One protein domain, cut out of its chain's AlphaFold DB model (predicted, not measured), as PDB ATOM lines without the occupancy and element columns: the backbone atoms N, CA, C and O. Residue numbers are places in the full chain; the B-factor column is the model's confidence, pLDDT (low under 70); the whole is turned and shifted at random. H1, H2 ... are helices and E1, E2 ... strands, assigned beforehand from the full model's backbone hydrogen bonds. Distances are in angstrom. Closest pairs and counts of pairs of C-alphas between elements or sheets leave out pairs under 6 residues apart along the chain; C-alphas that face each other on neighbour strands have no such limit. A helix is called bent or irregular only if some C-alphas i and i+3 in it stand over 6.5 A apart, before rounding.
ATOM      1  N   ALA A   8      -0.668  15.568 -48.371       52.25
ATOM      2  CA  ALA A   8      -1.240  15.614 -47.022       52.25
ATOM      3  C   ALA A   8      -0.925  16.913 -46.240       52.25
ATOM      4  O   ALA A   8      -1.716  17.344 -45.406       52.25
ATOM      5  N   TYR A   9       0.225  17.545 -46.493       52.50
ATOM      6  CA  TYR A   9       0.607  18.818 -45.877       52.50
ATOM      7  C   TYR A   9      -0.147  19.996 -46.502       52.50
ATOM      8  O   TYR A   9      -0.564  20.901 -45.788       52.50
ATOM      9  N   LEU A  10      -0.383  19.954 -47.818       56.97
ATOM     10  CA  LEU A  10      -1.208  20.949 -48.511       56.97
ATOM     11  C   LEU A  10      -2.667  20.881 -48.036       56.97
ATOM     12  O   LEU A  10      -3.240  21.911 -47.702       56.97
ATOM     13  N   THR A  11      -3.225  19.676 -47.875       63.22
ATOM     14  CA  THR A  11      -4.593  19.497 -47.357       63.22
ATOM     15  C   THR A  11      -4.756  19.939 -45.901       63.22
ATOM     16  O   THR A  11      -5.810  20.447 -45.534       63.22
ATOM     17  N   MET A  12      -3.726  19.773 -45.059       65.88
ATOM     18  CA  MET A  12      -3.752  20.275 -43.677       65.88
ATOM     19  C   MET A  12      -3.672  21.805 -43.625       65.88
ATOM     20  O   MET A  12      -4.429  22.427 -42.885       65.88
ATOM     21  N   LEU A  13      -2.810  22.411 -44.445       71.69
ATOM     22  CA  LEU A  13      -2.673  23.864 -44.534       71.69
ATOM     23  C   LEU A  13      -3.977  24.527 -45.006       71.69
ATOM     24  O   LEU A  13      -4.357  25.577 -44.497       71.69
ATOM     25  N   ASP A  14      -4.670  23.919 -45.966       82.88
ATOM     26  CA  ASP A  14      -5.936  24.444 -46.480       82.88
ATOM     27  C   ASP A  14      -7.083  24.282 -45.470       82.88
ATOM     28  O   ASP A  14      -7.907  25.185 -45.339       82.88
ATOM     29  N   HIS A  15      -7.087  23.213 -44.669       82.62
ATOM     30  CA  HIS A  15      -8.022  23.078 -43.548       82.62
ATOM     31  C   HIS A  15      -7.778  24.140 -42.460       82.62
ATOM     32  O   HIS A  15      -8.723  24.749 -41.964       82.62
ATOM     33  N   GLU A  16      -6.520  24.397 -42.086       86.00
ATOM     34  CA  GLU A  16      -6.185  25.446 -41.111       86.00
ATOM     35  C   GLU A  16      -6.570  26.844 -41.611       86.00
ATOM     36  O   GLU A  16      -7.090  27.648 -40.835       86.00
ATOM     37  N   LYS A  17      -6.370  27.130 -42.905       87.75
ATOM     38  CA  LYS A  17      -6.850  28.375 -43.522       87.75
ATOM     39  C   LYS A  17      -8.367  28.491 -43.457       87.75
ATOM     40  O   LYS A  17      -8.850  29.549 -43.081       87.75
ATOM     41  N   ALA A  18      -9.102  27.428 -43.788       87.06
ATOM     42  CA  ALA A  18     -10.563  27.436 -43.755       87.06
ATOM     43  C   ALA A  18     -11.101  27.679 -42.335       87.06
ATOM     44  O   ALA A  18     -11.962  28.526 -42.132       87.06
ATOM     45  N   GLU A  19     -10.541  27.000 -41.330       88.12
ATOM     46  CA  GLU A  19     -10.889  27.211 -39.918       88.12
ATOM     47  C   GLU A  19     -10.559  28.629 -39.438       88.12
ATOM     48  O   GLU A  19     -11.318  29.227 -38.671       88.12
ATOM     49  N   LYS A  20      -9.424  29.183 -39.880       87.44
ATOM     50  CA  LYS A  20      -9.040  30.560 -39.570       87.44
ATOM     51  C   LYS A  20     -10.012  31.555 -40.208       87.44
ATOM     52  O   LYS A  20     -10.550  32.392 -39.493       87.44
ATOM     53  N   ALA A  21     -10.270  31.419 -41.506       86.31
ATOM     54  CA  ALA A  21     -11.196  32.270 -42.245       86.31
ATOM     55  C   ALA A  21     -12.607  32.207 -41.656       86.31
ATOM     56  O   ALA A  21     -13.216  33.239 -41.428       86.31
ATOM     57  N   PHE A  22     -13.088  31.024 -41.267       86.81
ATOM     58  CA  PHE A  22     -14.386  30.880 -40.604       86.81
ATOM     59  C   PHE A  22     -14.478  31.707 -39.313       86.81
ATOM     60  O   PHE A  22     -15.487  32.366 -39.063       86.81
ATOM     61  N   ARG A  23     -13.416  31.719 -38.499       83.25
ATOM     62  CA  ARG A  23     -13.353  32.538 -37.274       83.25
ATOM     63  C   ARG A  23     -13.231  34.030 -37.566       83.25
ATOM     64  O   ARG A  23     -13.678  34.838 -36.757       83.25
ATOM     65  N   GLU A  24     -12.599  34.384 -38.678       82.12
ATOM     66  CA  GLU A  24     -12.414  35.769 -39.102       82.12
ATOM     67  C   GLU A  24     -13.651  36.336 -39.795       82.12
ATOM     68  O   GLU A  24     -13.911  37.513 -39.614       82.12
ATOM     69  N   GLU A  25     -14.439  35.539 -40.514       78.56
ATOM     70  CA  GLU A  25     -15.574  35.987 -41.334       78.56
ATOM     71  C   GLU A  25     -16.927  35.793 -40.637       78.56
ATOM     72  O   GLU A  25     -17.827  36.614 -40.801       78.56
ATOM     73  N   GLY A  26     -17.071  34.757 -39.805       75.62
ATOM     74  CA  GLY A  26     -18.317  34.493 -39.088       75.62
ATOM     75  C   GLY A  26     -18.681  35.590 -38.078       75.62
ATOM     76  O   GLY A  26     -17.819  36.312 -37.561       75.62
ATOM     77  N   LEU A  27     -19.978  35.696 -37.774       76.25
ATOM     78  CA  LEU A  27     -20.510  36.594 -36.748       76.25
ATOM     79  C   LEU A  27     -20.690  35.812 -35.443       76.25
ATOM     80  O   LEU A  27     -21.563  34.949 -35.345       76.25
ATOM     81  N   PHE A  28     -19.874  36.109 -34.430       77.75
ATOM     82  CA  PHE A  28     -19.861  35.345 -33.171       77.75
ATOM     83  C   PHE A  28     -20.319  36.161 -31.963       77.75
ATOM     84  O   PHE A  28     -21.188  35.691 -31.228       77.75
ATOM     85  N   PRO A  29     -19.815  37.383 -31.707       85.81
ATOM     86  CA  PRO A  29     -20.415  38.210 -30.681       85.81
ATOM     87  C   PRO A  29     -21.559  39.042 -31.261       85.81
ATOM     88  O   PRO A  29     -21.501  39.570 -32.371       85.81
ATOM     89  N   LYS A  30     -22.573  39.275 -30.426       89.19
ATOM     90  CA  LYS A  30     -23.690  40.182 -30.721       89.19
ATOM     91  C   LYS A  30     -23.238  41.562 -31.225       89.19
ATOM     92  O   LYS A  30     -23.929  42.166 -32.035       89.19
ATOM     93  N   ALA A  31     -22.104  42.071 -30.740       89.00
ATOM     94  CA  ALA A  31     -21.572  43.365 -31.164       89.00
ATOM     95  C   ALA A  31     -21.210  43.387 -32.660       89.00
ATOM     96  O   ALA A  31     -21.589  44.328 -33.350       89.00
ATOM     97  N   GLU A  32     -20.555  42.334 -33.162       87.19
ATOM     98  CA  GLU A  32     -20.238  42.186 -34.590       87.19
ATOM     99  C   GLU A  32     -21.511  42.044 -35.422       87.19
ATOM    100  O   GLU A  32     -21.657  42.714 -36.436       87.19
ATOM    101  N   LEU A  33     -22.472  41.247 -34.949       88.44
ATOM    102  CA  LEU A  33     -23.771  41.076 -35.600       88.44
ATOM    103  C   LEU A  33     -24.537  42.405 -35.730       88.44
ATOM    104  O   LEU A  33     -25.065  42.722 -36.792       88.44
ATOM    105  N   VAL A  34     -24.572  43.211 -34.664       91.94
ATOM    106  CA  VAL A  34     -25.211  44.535 -34.673       91.94
ATOM    107  C   VAL A  34     -24.473  45.508 -35.594       91.94
ATOM    108  O   VAL A  34     -25.129  46.275 -36.294       91.94
ATOM    109  N   ALA A  35     -23.137  45.509 -35.589       90.50
ATOM    110  CA  ALA A  35     -22.342  46.369 -36.465       90.50
ATOM    111  C   ALA A  35     -22.550  46.005 -37.943       90.50
ATOM    112  O   ALA A  35     -22.854  46.877 -38.751       90.50
ATOM    113  N   SER A  36     -22.487  44.710 -38.253       89.31
ATOM    114  CA  SER A  36     -22.763  44.138 -39.572       89.31
ATOM    115  C   SER A  36     -24.149  44.543 -40.090       89.31
ATOM    116  O   SER A  36     -24.273  45.136 -41.162       89.31
ATOM    117  N   PHE A  37     -25.193  44.350 -39.275       91.31
ATOM    118  CA  PHE A  37     -26.561  44.688 -39.668       91.31
ATOM    119  C   PHE A  37     -26.777  46.198 -39.860       91.31
ATOM    120  O   PHE A  37     -27.521  46.613 -40.746       91.31
ATOM    121  N   LYS A  38     -26.108  47.050 -39.071       92.88
ATOM    122  CA  LYS A  38     -26.130  48.504 -39.299       92.88
ATOM    123  C   LYS A  38     -25.461  48.887 -40.619       92.88
ATOM    124  O   LYS A  38     -26.025  49.701 -41.340       92.88
ATOM    125  N   GLY A  39     -24.328  48.267 -40.955       89.38
ATOM    126  CA  GLY A  39     -23.669  48.457 -42.249       89.38
ATOM    127  C   GLY A  39     -24.577  48.086 -43.425       89.38
ATOM    128  O   GLY A  39     -24.664  48.834 -44.395       89.38
ATOM    129  N   TYR A  40     -25.348  47.000 -43.302       87.69
ATOM    130  CA  TYR A  40     -26.385  46.663 -44.284       87.69
ATOM    131  C   TYR A  40     -27.457  47.754 -44.414       87.69
ATOM    132  O   TYR A  40     -27.822  48.140 -45.522       87.69
ATOM    133  N   MET A  41     -27.975  48.263 -43.293       90.75
ATOM    134  CA  MET A  41     -28.986  49.325 -43.317       90.75
ATOM    135  C   MET A  41     -28.460  50.600 -43.987       90.75
ATOM    136  O   MET A  41     -29.198  51.239 -44.731       90.75
ATOM    137  N   GLU A  42     -27.196  50.955 -43.745       89.56
ATOM    138  CA  GLU A  42     -26.528  52.074 -44.413       89.56
ATOM    139  C   GLU A  42     -26.405  51.822 -45.918       89.56
ATOM    140  O   GLU A  42     -26.833  52.669 -46.696       89.56
ATOM    141  N   TYR A  43     -25.945  50.633 -46.323       85.50
ATOM    142  CA  TYR A  43     -25.897  50.215 -47.727       85.50
ATOM    143  C   TYR A  43     -27.260  50.376 -48.417       85.50
ATOM    144  O   TYR A  43     -27.359  51.060 -49.433       85.50
ATOM    145  N   VAL A  44     -28.338  49.844 -47.831       84.75
ATOM    146  CA  VAL A  44     -29.703  49.979 -48.379       84.75
ATOM    147  C   VAL A  44     -30.180  51.436 -48.397       84.75
ATOM    148  O   VAL A  44     -31.021  51.796 -49.220       84.75
ATOM    149  N   ALA A  45     -29.682  52.297 -47.512       86.44
ATOM    150  CA  ALA A  45     -30.065  53.705 -47.480       86.44
ATOM    151  C   ALA A  45     -29.314  54.561 -48.514       86.44
ATOM    152  O   ALA A  45     -29.892  55.521 -49.026       86.44
ATOM    153  N   THR A  46     -28.046  54.252 -48.802       80.06
ATOM    154  CA  THR A  46     -27.163  55.117 -49.604       80.06
ATOM    155  C   THR A  46     -26.894  54.604 -51.004       80.06
ATOM    156  O   THR A  46     -26.770  55.406 -51.928       80.06
ATOM    157  N   GLU A  47     -26.768  53.291 -51.170       68.12
ATOM    158  CA  GLU A  47     -26.519  52.708 -52.478       68.12
ATOM    159  C   GLU A  47     -27.832  52.665 -53.239       68.12
ATOM    160  O   GLU A  47     -28.845  52.168 -52.739       68.12
ATOM    161  N   ASP A  48     -27.827  53.169 -54.469       61.41
ATOM    162  CA  ASP A  48     -28.926  52.945 -55.397       61.41
ATOM    163  C   ASP A  48     -28.872  51.470 -55.820       61.41
ATOM    164  O   ASP A  48     -28.365  51.135 -56.886       61.41
ATOM    165  N   GLU A  49     -29.277  50.567 -54.911       55.53
ATOM    166  CA  GLU A  49     -29.402  49.130 -55.151       55.53
ATOM    167  C   GLU A  49     -30.234  48.979 -56.428       55.53
ATOM    168  O   GLU A  49     -31.441  49.241 -56.449       55.53
ATOM    169  N   THR A  50     -29.547  48.703 -57.539       54.88
ATOM    170  CA  THR A  50     -30.118  48.851 -58.875       54.88
ATOM    171  C   THR A  50     -31.271  47.866 -59.015       54.88
ATOM    172  O   THR A  50     -31.032  46.663 -59.080       54.88
ATOM    173  N   GLY A  51     -32.508  48.366 -59.067       70.31
ATOM    174  CA  GLY A  51     -33.690  47.549 -59.358       70.31
ATOM    175  C   GLY A  51     -34.769  47.498 -58.277       70.31
ATOM    176  O   GLY A  51     -35.808  46.903 -58.547       70.31
ATOM    177  N   ILE A  52     -34.586  48.131 -57.109       81.12
ATOM    178  CA  ILE A  52     -35.679  48.299 -56.129       81.12
ATOM    179  C   ILE A  52     -36.254  49.720 -56.153       81.12
ATOM    180  O   ILE A  52     -35.536  50.712 -56.284       81.12
ATOM    181  N   SER A  53     -37.571  49.835 -56.024       88.69
ATOM    182  CA  SER A  53     -38.263  51.115 -55.930       88.69
ATOM    183  C   SER A  53     -38.058  51.789 -54.572       88.69
ATOM    184  O   SER A  53     -37.806  51.143 -53.557       88.69
ATOM    185  N   GLU A  54     -38.231  53.111 -54.541       90.50
ATOM    186  CA  GLU A  54     -38.166  53.904 -53.307       90.50
ATOM    187  C   GLU A  54     -39.168  53.411 -52.247       90.50
ATOM    188  O   GLU A  54     -38.806  53.270 -51.084       90.50
ATOM    189  N   ALA A  55     -40.388  53.049 -52.661       92.31
ATOM    190  CA  ALA A  55     -41.414  52.518 -51.764       92.31
ATOM    191  C   ALA A  55     -40.994  51.182 -51.126       92.31
ATOM    192  O   ALA A  55     -41.143  50.990 -49.920       92.31
ATOM    193  N   MET A  56     -40.427  50.268 -51.922       91.00
ATOM    194  CA  MET A  56     -39.887  48.999 -51.430       91.00
ATOM    195  C   MET A  56     -38.712  49.226 -50.463       91.00
ATOM    196  O   MET A  56     -38.636  48.604 -49.402       91.00
ATOM    197  N   ARG A  57     -37.808  50.150 -50.805       91.06
ATOM    198  CA  ARG A  57     -36.653  50.517 -49.974       91.06
ATOM    199  C   ARG A  57     -37.080  51.056 -48.608       91.06
ATOM    200  O   ARG A  57     -36.538  50.621 -47.594       91.06
ATOM    201  N   GLU A  58     -38.072  51.945 -48.568       93.50
ATOM    202  CA  GLU A  58     -38.637  52.482 -47.322       93.50
ATOM    203  C   GLU A  58     -39.173  51.353 -46.428       93.50
ATOM    204  O   GLU A  58     -38.770  51.233 -45.269       93.50
ATOM    205  N   LYS A  59     -39.981  50.441 -46.987       94.94
ATOM    206  CA  LYS A  59     -40.524  49.283 -46.253       94.94
ATOM    207  C   LYS A  59     -39.460  48.309 -45.767       94.94
ATOM    208  O   LYS A  59     -39.544  47.805 -44.643       94.94
ATOM    209  N   ARG A  60     -38.416  48.084 -46.565       92.94
ATOM    210  CA  ARG A  60     -37.253  47.288 -46.158       92.94
ATOM    211  C   ARG A  60     -36.539  47.917 -44.959       92.94
ATOM    212  O   ARG A  60     -36.252  47.204 -43.997       92.94
ATOM    213  N   LEU A  61     -36.290  49.226 -44.975       94.38
ATOM    214  CA  LEU A  61     -35.630  49.934 -43.872       94.38
ATOM    215  C   LEU A  61     -36.483  49.952 -42.593       94.38
ATOM    216  O   LEU A  61     -35.947  49.728 -41.506       94.38
ATOM    217  N   GLU A  62     -37.804  50.128 -42.703       96.38
ATOM    218  CA  GLU A  62     -38.737  50.016 -41.570       96.38
ATOM    219  C   GLU A  62     -38.678  48.626 -40.912       96.38
ATOM    220  O   GLU A  62     -38.647  48.496 -39.683       96.38
ATOM    221  N   LEU A  63     -38.637  47.557 -41.716       96.62
ATOM    222  CA  LEU A  63     -38.484  46.195 -41.206       96.62
ATOM    223  C   LEU A  63     -37.112  45.972 -40.558       96.62
ATOM    224  O   LEU A  63     -37.043  45.393 -39.471       96.62
ATOM    225  N   CYS A  64     -36.041  46.477 -41.175       95.62
ATOM    226  CA  CYS A  64     -34.694  46.409 -40.613       95.62
ATOM    227  C   CYS A  64     -34.615  47.110 -39.255       95.62
ATOM    228  O   CYS A  64     -34.041  46.561 -38.318       95.62
ATOM    229  N   GLN A  65     -35.245  48.275 -39.102       97.94
ATOM    230  CA  GLN A  65     -35.278  48.993 -37.830       97.94
ATOM    231  C   GLN A  65     -35.965  48.167 -36.729       97.94
ATOM    232  O   GLN A  65     -35.403  47.994 -35.645       97.94
ATOM    233  N   ARG A  66     -37.131  47.570 -37.023       98.00
ATOM    234  CA  ARG A  66     -37.830  46.659 -36.090       98.00
ATOM    235  C   ARG A  66     -36.972  45.445 -35.719       98.00
ATOM    236  O   ARG A  66     -36.967  45.015 -34.562       98.00
ATOM    237  N   PHE A  67     -36.246  44.880 -36.684       97.62
ATOM    238  CA  PHE A  67     -35.318  43.775 -36.445       97.62
ATOM    239  C   PHE A  67     -34.140  44.191 -35.561       97.62
ATOM    240  O   PHE A  67     -33.856  43.512 -34.574       97.62
ATOM    241  N   LEU A  68     -33.509  45.333 -35.846       97.44
ATOM    242  CA  LEU A  68     -32.389  45.867 -35.075       97.44
ATOM    243  C   LEU A  68     -32.778  46.124 -33.613       97.44
ATOM    244  O   LEU A  68     -32.012  45.790 -32.710       97.44
ATOM    245  N   GLU A  69     -33.970  46.663 -33.364       98.00
ATOM    246  CA  GLU A  69     -34.492  46.874 -32.009       98.00
ATOM    247  C   GLU A  69     -34.634  45.553 -31.242       98.00
ATOM    248  O   GLU A  69     -34.154  45.435 -30.109       98.00
ATOM    249  N   LYS A  70     -35.223  44.520 -31.867       97.62
ATOM    250  CA  LYS A  70     -35.313  43.183 -31.257       97.62
ATOM    251  C   LYS A  70     -33.935  42.569 -31.022       97.62
ATOM    252  O   LYS A  70     -33.691  42.015 -29.948       97.62
ATOM    253  N   LEU A  71     -33.033  42.691 -31.994       95.69
ATOM    254  CA  LEU A  71     -31.661  42.215 -31.892       95.69
ATOM    255  C   LEU A  71     -30.933  42.891 -30.727       95.69
ATOM    256  O   LEU A  71     -30.259  42.227 -29.946       95.69
ATOM    257  N   GLN A  72     -31.087  44.199 -30.542       95.38
ATOM    258  CA  GLN A  72     -30.464  44.929 -29.436       95.38
ATOM    259  C   GLN A  72     -31.063  44.565 -28.074       95.38
ATOM    260  O   GLN A  72     -30.313  44.467 -27.100       95.38
ATOM    261  N   ALA A  73     -32.362  44.281 -28.005       95.62
ATOM    262  CA  ALA A  73     -33.042  43.907 -26.768       95.62
ATOM    263  C   ALA A  73     -32.798  42.449 -26.330       95.62
ATOM    264  O   ALA A  73     -32.922  42.135 -25.145       95.62
ATOM    265  N   CYS A  74     -32.465  41.539 -27.252       92.38
ATOM    266  CA  CYS A  74     -32.348  40.116 -26.930       92.38
ATOM    267  C   CYS A  74     -31.045  39.754 -26.190       92.38
ATOM    268  O   CYS A  74     -30.018  40.428 -26.302       92.38
ATOM    269  N   HIS A  75     -31.062  38.640 -25.460       90.56
ATOM    270  CA  HIS A  75     -29.854  38.034 -24.903       90.56
ATOM    271  C   HIS A  75     -29.448  36.868 -25.803       90.56
ATOM    272  O   HIS A  75     -30.165  35.872 -25.876       90.56
ATOM    273  N   LEU A  76     -28.323  37.013 -26.504       90.19
ATOM    274  CA  LEU A  76     -27.765  35.958 -27.348       90.19
ATOM    275  C   LEU A  76     -26.728  35.142 -26.567       90.19
ATOM    276  O   LEU A  76     -26.018  35.718 -25.734       90.19
ATOM    277  N   PRO A  77     -26.596  33.834 -26.842       84.31
ATOM    278  CA  PRO A  77     -25.468  33.044 -26.364       84.31
ATOM    279  C   PRO A  77     -24.124  33.729 -26.666       84.31
ATOM    280  O   PRO A  77     -23.786  34.006 -27.816       84.31
ATOM    281  N   THR A  78     -23.350  34.030 -25.623       73.12
ATOM    282  CA  THR A  78     -22.054  34.724 -25.741       73.12
ATOM    283  C   THR A  78     -20.894  33.782 -26.044       73.12
ATOM    284  O   THR A  78     -19.842  34.224 -26.493       73.12
ATOM    285  N   GLN A  79     -21.068  32.494 -25.754       66.81
ATOM    286  CA  GLN A  79     -20.131  31.434 -26.092       66.81
ATOM    287  C   GLN A  79     -20.892  30.427 -26.931       66.81
ATOM    288  O   GLN A  79     -21.771  29.729 -26.430       66.81
ATOM    289  N   VAL A  80     -20.573  30.407 -28.213       71.00
ATOM    290  CA  VAL A  80     -21.043  29.377 -29.125       71.00
ATOM    291  C   VAL A  80     -19.921  28.350 -29.278       71.00
ATOM    292  O   VAL A  80     -18.736  28.689 -29.189       71.00
ATOM    293  N   GLU A  81     -20.281  27.075 -29.395       78.25
ATOM    294  CA  GLU A  81     -19.312  25.997 -29.597       78.25
ATOM    295  C   GLU A  81     -18.482  26.234 -30.877       78.25
ATOM    296  O   GLU A  81     -18.890  26.997 -31.759       78.25
ATOM    297  N   PRO A  82     -17.311  25.588 -31.030       80.12
ATOM    298  CA  PRO A  82     -16.572  25.637 -32.286       80.12
ATOM    299  C   PRO A  82     -17.494  25.298 -33.464       80.12
ATOM    300  O   PRO A  82     -18.244  24.329 -33.387       80.12
ATOM    301  N   ARG A  83     -17.420  26.087 -34.544       87.12
ATOM    302  CA  ARG A  83     -18.256  25.976 -35.758       87.12
ATOM    303  C   ARG A  83     -19.699  26.470 -35.656       87.12
ATOM    304  O   ARG A  83     -20.426  26.374 -36.638       87.12
ATOM    305  N   TRP A  84     -20.108  27.049 -34.537       90.00
ATOM    306  CA  TRP A  84     -21.394  27.737 -34.440       90.00
ATOM    307  C   TRP A  84     -21.243  29.227 -34.731       90.00
ATOM    308  O   TRP A  84     -20.269  29.830 -34.294       90.00
ATOM    309  N   PHE A  85     -22.199  29.827 -35.431       89.81
ATOM    310  CA  PHE A  85     -22.168  31.242 -35.807       89.81
ATOM    311  C   PHE A  85     -23.587  31.798 -35.965       89.81
ATOM    312  O   PHE A  85     -24.552  31.042 -36.088       89.81
ATOM    313  N   TYR A  86     -23.710  33.122 -35.944       90.38
ATOM    314  CA  TYR A  86     -24.958  33.810 -36.251       90.38
ATOM    315  C   TYR A  86     -25.020  34.205 -37.720       90.38
ATOM    316  O   TYR A  86     -24.031  34.647 -38.300       90.38
ATOM    317  N   GLU A  87     -26.214  34.126 -38.279       87.88
ATOM    318  CA  GLU A  87     -26.522  34.567 -39.630       87.88
ATOM    319  C   GLU A  87     -27.885  35.245 -39.613       87.88
ATOM    320  O   GLU A  87     -28.779  34.796 -38.898       87.88
ATOM    321  N   TYR A  88     -28.045  36.343 -40.351       89.81
ATOM    322  CA  TYR A  88     -29.372  36.884 -40.611       89.81
ATOM    323  C   TYR A  88     -29.747  36.672 -42.070       89.81
ATOM    324  O   TYR A  88     -28.947  36.926 -42.968       89.81
ATOM    325  N   ASP A  89     -30.981  36.235 -42.280       86.31
ATOM    326  CA  ASP A  89     -31.528  35.922 -43.593       86.31
ATOM    327  C   ASP A  89     -32.685  36.865 -43.920       86.31
ATOM    328  O   ASP A  89     -33.544  37.149 -43.076       86.31
ATOM    329  N   PHE A  90     -32.708  37.336 -45.166       86.50
ATOM    330  CA  PHE A  90     -33.844  38.047 -45.738       86.50
ATOM    331  C   PHE A  90     -34.721  37.056 -46.489       86.50
ATOM    332  O   PHE A  90     -34.339  36.528 -47.533       86.50
ATOM    333  N   GLU A  91     -35.911  36.840 -45.952       87.06
ATOM    334  CA  GLU A  91     -36.962  36.051 -46.573       87.06
ATOM    335  C   GLU A  91     -37.974  36.987 -47.253       87.06
ATOM    336  O   GLU A  91     -38.062  38.178 -46.947       87.06
ATOM    337  N   ASP A  92     -38.813  36.442 -48.140       86.50
ATOM    338  CA  ASP A  92     -39.845  37.210 -48.865       86.50
ATOM    339  C   ASP A  92     -40.806  37.984 -47.935       86.50
ATOM    340  O   ASP A  92     -41.505  38.905 -48.365       86.50
ATOM    341  N   THR A  93     -40.909  37.558 -46.671       91.56
ATOM    342  CA  THR A  93     -41.889  38.058 -45.699       91.56
ATOM    343  C   THR A  93     -41.303  38.385 -44.331       91.56
ATOM    344  O   THR A  93     -42.058  38.746 -43.429       91.56
ATOM    345  N   SER A  94     -39.999  38.207 -44.125       93.44
ATOM    346  CA  SER A  94     -39.390  38.332 -42.800       93.44
ATOM    347  C   SER A  94     -37.886  38.572 -42.866       93.44
ATOM    348  O   SER A  94     -37.237  38.312 -43.874       93.44
ATOM    349  N   ILE A  95     -37.340  39.061 -41.755       94.19
ATOM    350  CA  ILE A  95     -35.910  38.981 -41.449       94.19
ATOM    351  C   ILE A  95     -35.754  38.019 -40.277       94.19
ATOM    352  O   ILE A  95     -36.442  38.156 -39.254       94.19
ATOM    353  N   GLU A  96     -34.853  37.059 -40.424       93.75
ATOM    354  CA  GLU A  96     -34.591  36.032 -39.424       93.75
ATOM    355  C   GLU A  96     -33.169  36.154 -38.890       93.75
ATOM    356  O   GLU A  96     -32.255  36.465 -39.639       93.75
ATOM    357  N   LEU A  97     -32.987  35.932 -37.587       94.06
ATOM    358  CA  LEU A  97     -31.682  35.666 -36.991       94.06
ATOM    359  C   LEU A  97     -31.600  34.177 -36.706       94.06
ATOM    360  O   LEU A  97     -32.343  33.673 -35.861       94.06
ATOM    361  N   ASN A  98     -30.650  33.518 -37.340       92.38
ATOM    362  CA  ASN A  98     -30.401  32.100 -37.230       92.38
ATOM    363  C   ASN A  98     -29.109  31.840 -36.451       92.38
ATOM    364  O   ASN A  98     -28.117  32.564 -36.556       92.38
ATOM    365  N   LEU A  99     -29.151  30.805 -35.619       92.25
ATOM    366  CA  LEU A  99     -27.982  30.174 -35.037       92.25
ATOM    367  C   LEU A  99     -27.662  28.950 -35.890       92.25
ATOM    368  O   LEU A  99     -28.428  27.984 -35.924       92.25
ATOM    369  N   CYS A 100     -26.537  29.029 -36.585       91.50
ATOM    370  CA  CYS A 100     -26.115  28.058 -37.575       91.50
ATOM    371  C   CYS A 100     -24.919  27.257 -37.062       91.50
ATOM    372  O   CYS A 100     -24.108  27.753 -36.273       91.50
ATOM    373  N   ARG A 101     -24.780  26.026 -37.554       91.12
ATOM    374  CA  ARG A 101     -23.606  25.181 -37.332       91.12
ATOM    375  C   ARG A 101     -22.963  24.834 -38.667       91.12
ATOM    376  O   ARG A 101     -23.602  24.248 -39.536       91.12
ATOM    377  N   ALA A 102     -21.686  25.168 -38.821       89.94
ATOM    378  CA  ALA A 102     -20.904  24.766 -39.980       89.94
ATOM    379  C   ALA A 102     -20.624  23.257 -39.920       89.94
ATOM    380  O   ALA A 102     -20.055  22.741 -38.949       89.94
ATOM    381  N   THR A 103     -21.037  22.543 -40.962       89.12
ATOM    382  CA  THR A 103     -20.835  21.098 -41.112       89.12
ATOM    383  C   THR A 103     -19.531  20.806 -41.841       89.12
ATOM    384  O   THR A 103     -18.768  19.937 -41.411       89.12
ATOM    385  N   GLU A 104     -19.225  21.588 -42.876       88.88
ATOM    386  CA  GLU A 104     -18.030  21.449 -43.707       88.88
ATOM    387  C   GLU A 104     -17.401  22.819 -43.976       88.88
ATOM    388  O   GLU A 104     -18.104  23.797 -44.229       88.88
ATOM    389  N   LEU A 105     -16.068  22.872 -43.916       88.69
ATOM    390  CA  LEU A 105     -15.260  24.050 -44.222       88.69
ATOM    391  C   LEU A 105     -14.192  23.642 -45.233       88.69
ATOM    392  O   LEU A 105     -13.410  22.724 -44.976       88.69
ATOM    393  N   GLU A 106     -14.139  24.335 -46.362       88.31
ATOM    394  CA  GLU A 106     -13.151  24.107 -47.409       88.31
ATOM    395  C   GLU A 106     -12.505  25.429 -47.813       88.31
ATOM    396  O   GLU A 106     -13.188  26.421 -48.045       88.31
ATOM    397  N   TRP A 107     -11.179  25.444 -47.945       85.12
ATOM    398  CA  TRP A 107     -10.495  26.543 -48.617       85.12
ATOM    399  C   TRP A 107     -10.415  26.223 -50.106       85.12
ATOM    400  O   TRP A 107      -9.707  25.296 -50.509       85.12
ATOM    401  N   ARG A 108     -11.154  26.967 -50.930       82.69
ATOM    402  CA  ARG A 108     -11.260  26.723 -52.372       82.69
ATOM    403  C   ARG A 108     -11.231  28.041 -53.134       82.69
ATOM    404  O   ARG A 108     -11.805  29.028 -52.698       82.69
ATOM    405  N   ASP A 109     -10.519  28.057 -54.260       82.44
ATOM    406  CA  ASP A 109     -10.447  29.199 -55.184       82.44
ATOM    407  C   ASP A 109     -10.059  30.542 -54.526       82.44
ATOM    408  O   ASP A 109     -10.377  31.615 -55.029       82.44
ATOM    409  N   GLY A 110      -9.310  30.482 -53.418       81.69
ATOM    410  CA  GLY A 110      -8.821  31.661 -52.701       81.69
ATOM    411  C   GLY A 110      -9.753  32.201 -51.614       81.69
ATOM    412  O   GLY A 110      -9.438  33.252 -51.067       81.69
ATOM    413  N   GLY A 111     -10.834  31.493 -51.275       83.00
ATOM    414  CA  GLY A 111     -11.739  31.873 -50.192       83.00
ATOM    415  C   GLY A 111     -12.278  30.685 -49.400       83.00
ATOM    416  O   GLY A 111     -12.051  29.515 -49.734       83.00
ATOM    417  N   LEU A 112     -13.001  31.002 -48.329       83.88
ATOM    418  CA  LEU A 112     -13.755  30.024 -47.564       83.88
ATOM    419  C   LEU A 112     -15.003  29.592 -48.346       83.88
ATOM    420  O   LEU A 112     -15.804  30.406 -48.790       83.88
ATOM    421  N   THR A 113     -15.190  28.286 -48.484       84.12
ATOM    422  CA  THR A 113     -16.467  27.663 -48.833       84.12
ATOM    423  C   THR A 113     -16.981  26.935 -47.600       84.12
ATOM    424  O   THR A 113     -16.245  26.167 -46.981       84.12
ATOM    425  N   MET A 114     -18.239  27.170 -47.234       85.50
ATOM    426  CA  MET A 114     -18.851  26.579 -46.047       85.50
ATOM    427  C   MET A 114     -20.183  25.920 -46.394       85.50
ATOM    428  O   MET A 114     -21.013  26.513 -47.083       85.50
ATOM    429  N   THR A 115     -20.402  24.725 -45.848       85.94
ATOM    430  CA  THR A 115     -21.739  24.136 -45.709       85.94
ATOM    431  C   THR A 115     -22.188  24.326 -44.264       85.94
ATOM    432  O   THR A 115     -21.418  24.081 -43.330       85.94
ATOM    433  N   SER A 116     -23.428  24.760 -44.064       88.00
ATOM    434  CA  SER A 116     -24.000  25.001 -42.742       88.00
ATOM    435  C   SER A 116     -25.428  24.480 -42.643       88.00
ATOM    436  O   SER A 116     -26.126  24.294 -43.640       88.00
ATOM    437  N   GLU A 117     -25.851  24.243 -41.407       89.19
ATOM    438  CA  GLU A 117     -27.225  23.908 -41.051       89.19
ATOM    439  C   GLU A 117     -27.768  24.983 -40.109       89.19
ATOM    440  O   GLU A 117     -27.080  25.402 -39.174       89.19
ATOM    441  N   VAL A 118     -29.003  25.427 -40.354       90.06
ATOM    442  CA  VAL A 118     -29.743  26.265 -39.403       90.06
ATOM    443  C   VAL A 118     -30.233  25.358 -38.279       90.06
ATOM    444  O   VAL A 118     -31.049  24.469 -38.516       90.06
ATOM    445  N   GLU A 119     -29.740  25.584 -37.063       92.81
ATOM    446  CA  GLU A 119     -30.135  24.812 -35.880       92.81
ATOM    447  C   GLU A 119     -31.325  25.476 -35.174       92.81
ATOM    448  O   GLU A 119     -32.268  24.803 -34.757       92.81
ATOM    449  N   PHE A 120     -31.312  26.812 -35.065       92.25
ATOM    450  CA  PHE A 120     -32.384  27.571 -34.417       92.25
ATOM    451  C   PHE A 120     -32.624  28.931 -35.070       92.25
ATOM    452  O   PHE A 120     -31.686  29.703 -35.245       92.25
ATOM    453  N   THR A 121     -33.891  29.290 -35.275       94.00
ATOM    454  CA  THR A 121     -34.302  30.676 -35.539       94.00
ATOM    455  C   THR A 121     -34.544  31.392 -34.210       94.00
ATOM    456  O   THR A 121     -35.484  31.084 -33.476       94.00
ATOM    457  N   LEU A 122     -33.669  32.336 -33.870       94.44
ATOM    458  CA  LEU A 122     -33.659  33.059 -32.594       94.44
ATOM    459  C   LEU A 122     -34.539  34.310 -32.607       94.44
ATOM    460  O   LEU A 122     -35.142  34.663 -31.593       94.44
ATOM    461  N   ILE A 123     -34.587  35.006 -33.740       95.94
ATOM    462  CA  ILE A 123     -35.432  36.182 -33.951       95.94
ATOM    463  C   ILE A 123     -36.113  36.009 -35.297       95.94
ATOM    464  O   ILE A 123     -35.460  35.678 -36.274       95.94
ATOM    465  N   CYS A 124     -37.409  36.290 -35.350       96.31
ATOM    466  CA  CYS A 124     -38.133  36.478 -36.597       96.31
ATOM    467  C   CYS A 124     -38.917  37.792 -36.497       96.31
ATOM    468  O   CYS A 124     -39.606  38.069 -35.497       96.31
ATOM    469  N   VAL A 125     -38.751  38.652 -37.498       97.69
ATOM    470  CA  VAL A 125     -39.553  39.864 -37.670       97.69
ATOM    471  C   VAL A 125     -40.232  39.780 -39.019       97.69
ATOM    472  O   VAL A 125     -39.580  39.892 -40.050       97.69
ATOM    473  N   GLU A 126     -41.543  39.566 -38.989       96.19
ATOM    474  CA  GLU A 126     -42.377  39.525 -40.183       96.19
ATOM    475  C   GLU A 126     -42.713  40.939 -40.667       96.19
ATOM    476  O   GLU A 126     -42.897  41.866 -39.869       96.19
ATOM    477  N   CYS A 127     -42.808  41.089 -41.983       96.00
ATOM    478  CA  CYS A 127     -43.334  42.283 -42.621       96.00
ATOM    479  C   CYS A 127     -44.868  42.290 -42.607       96.00
ATOM    480  O   CYS A 127     -45.517  41.254 -42.439       96.00
TER     481      CYS A 127
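AT A GLANCE: This is residues 8 to 127 of the 268 residues of the protein "DNA binding domain-containing protein, excisionase family" of Denitrobacterium detoxificans (UniProt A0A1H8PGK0). A long, twisted sheet of three strands, with E2 and E3 bent sharply, bears helices at its two ends: the helical hairpin of H2 and H3 packs on one end, H3 crossing E2 and E3, and H1 packs on the other end, where E2 and E3 run on beyond E1 as a two-stranded hairpin. H1 and H3 lie on the same face of the sheet. The printed part has 120 residues, with three named helices and then three named strands, in the order H1 H2 H3 E1 E2 E3; the sheet is E1 - E2 - E3, antiparallel, and the class is mixed, helices and strands. The whole is only just loose, close to compact, with a radius of gyration of the C-alphas of 16.5 A, and elongated, spanning 55 by 34 by 22 A.

IN THESE COORDINATES: Begin with the sheet: find C-alpha 84 at (-21.394, 27.737, -34.440), where E1, residues 84 to 91, starts its 21.4 A. E2, residues 94 to 108, covers 31.9 A and bends by 81 degrees at residue 103. E3, residues 111 to 126, covers 33.1 A, bends by 83 degrees at residue 120 and ends at C-alpha 126, (-42.377, 39.525, -40.183). Now look back to C-alpha 8 at (-1.240, 15.614, -47.022): there H1, residues 8 to 25, begins its 25.6 A. H2, residues 30 to 46, is 24.3 A long, and H3, residues 54 to 73, is 28.8 A long.

HOW THE PARTS SIT: E1, E2 and E3 form a meander, each strand the antiparallel neighbour of the one before. Between E1 and E2, a hairpin, look for N 87 and O 98, 3.0 A apart and within hydrogen-bond range. Between E2 and E3, also a hairpin, N 106 and O 113 are 2.9 A apart. H3 is on the sheet at a height of 9.0 A, over E2 and E3, and runs across the strands, at 86 degrees to E3 on the local plane; its closest C-alphas to E3 are those of Phe 67 and Val 125, 5.9 A. H2 and H3 touch as a helical hairpin, opposite ways at a shallow tilt of 14 degrees, with the C-alphas of Met 41 and Leu 61 closest, at 6.7 A. With H2 and H3 on one face, the sheet makes two layers. H1 is on the sheet at a height of 8.0 A, its C-alpha 18 coming within 4.9 A of C-alpha 107 in E2. H1 and H3 are apart. In H1, H2 and H3 every O i to N i+4 pair is within hydrogen-bond range.

THE WHOLE: The C-alphas of Ala 8 and Ala 55 are the two farthest apart, 54.8 A. The printed part has no cut, and no link is long. Mean pLDDT of the printed part is 86.2; look for values under 70 at residues 8 to 12, 47 to 50 and 79.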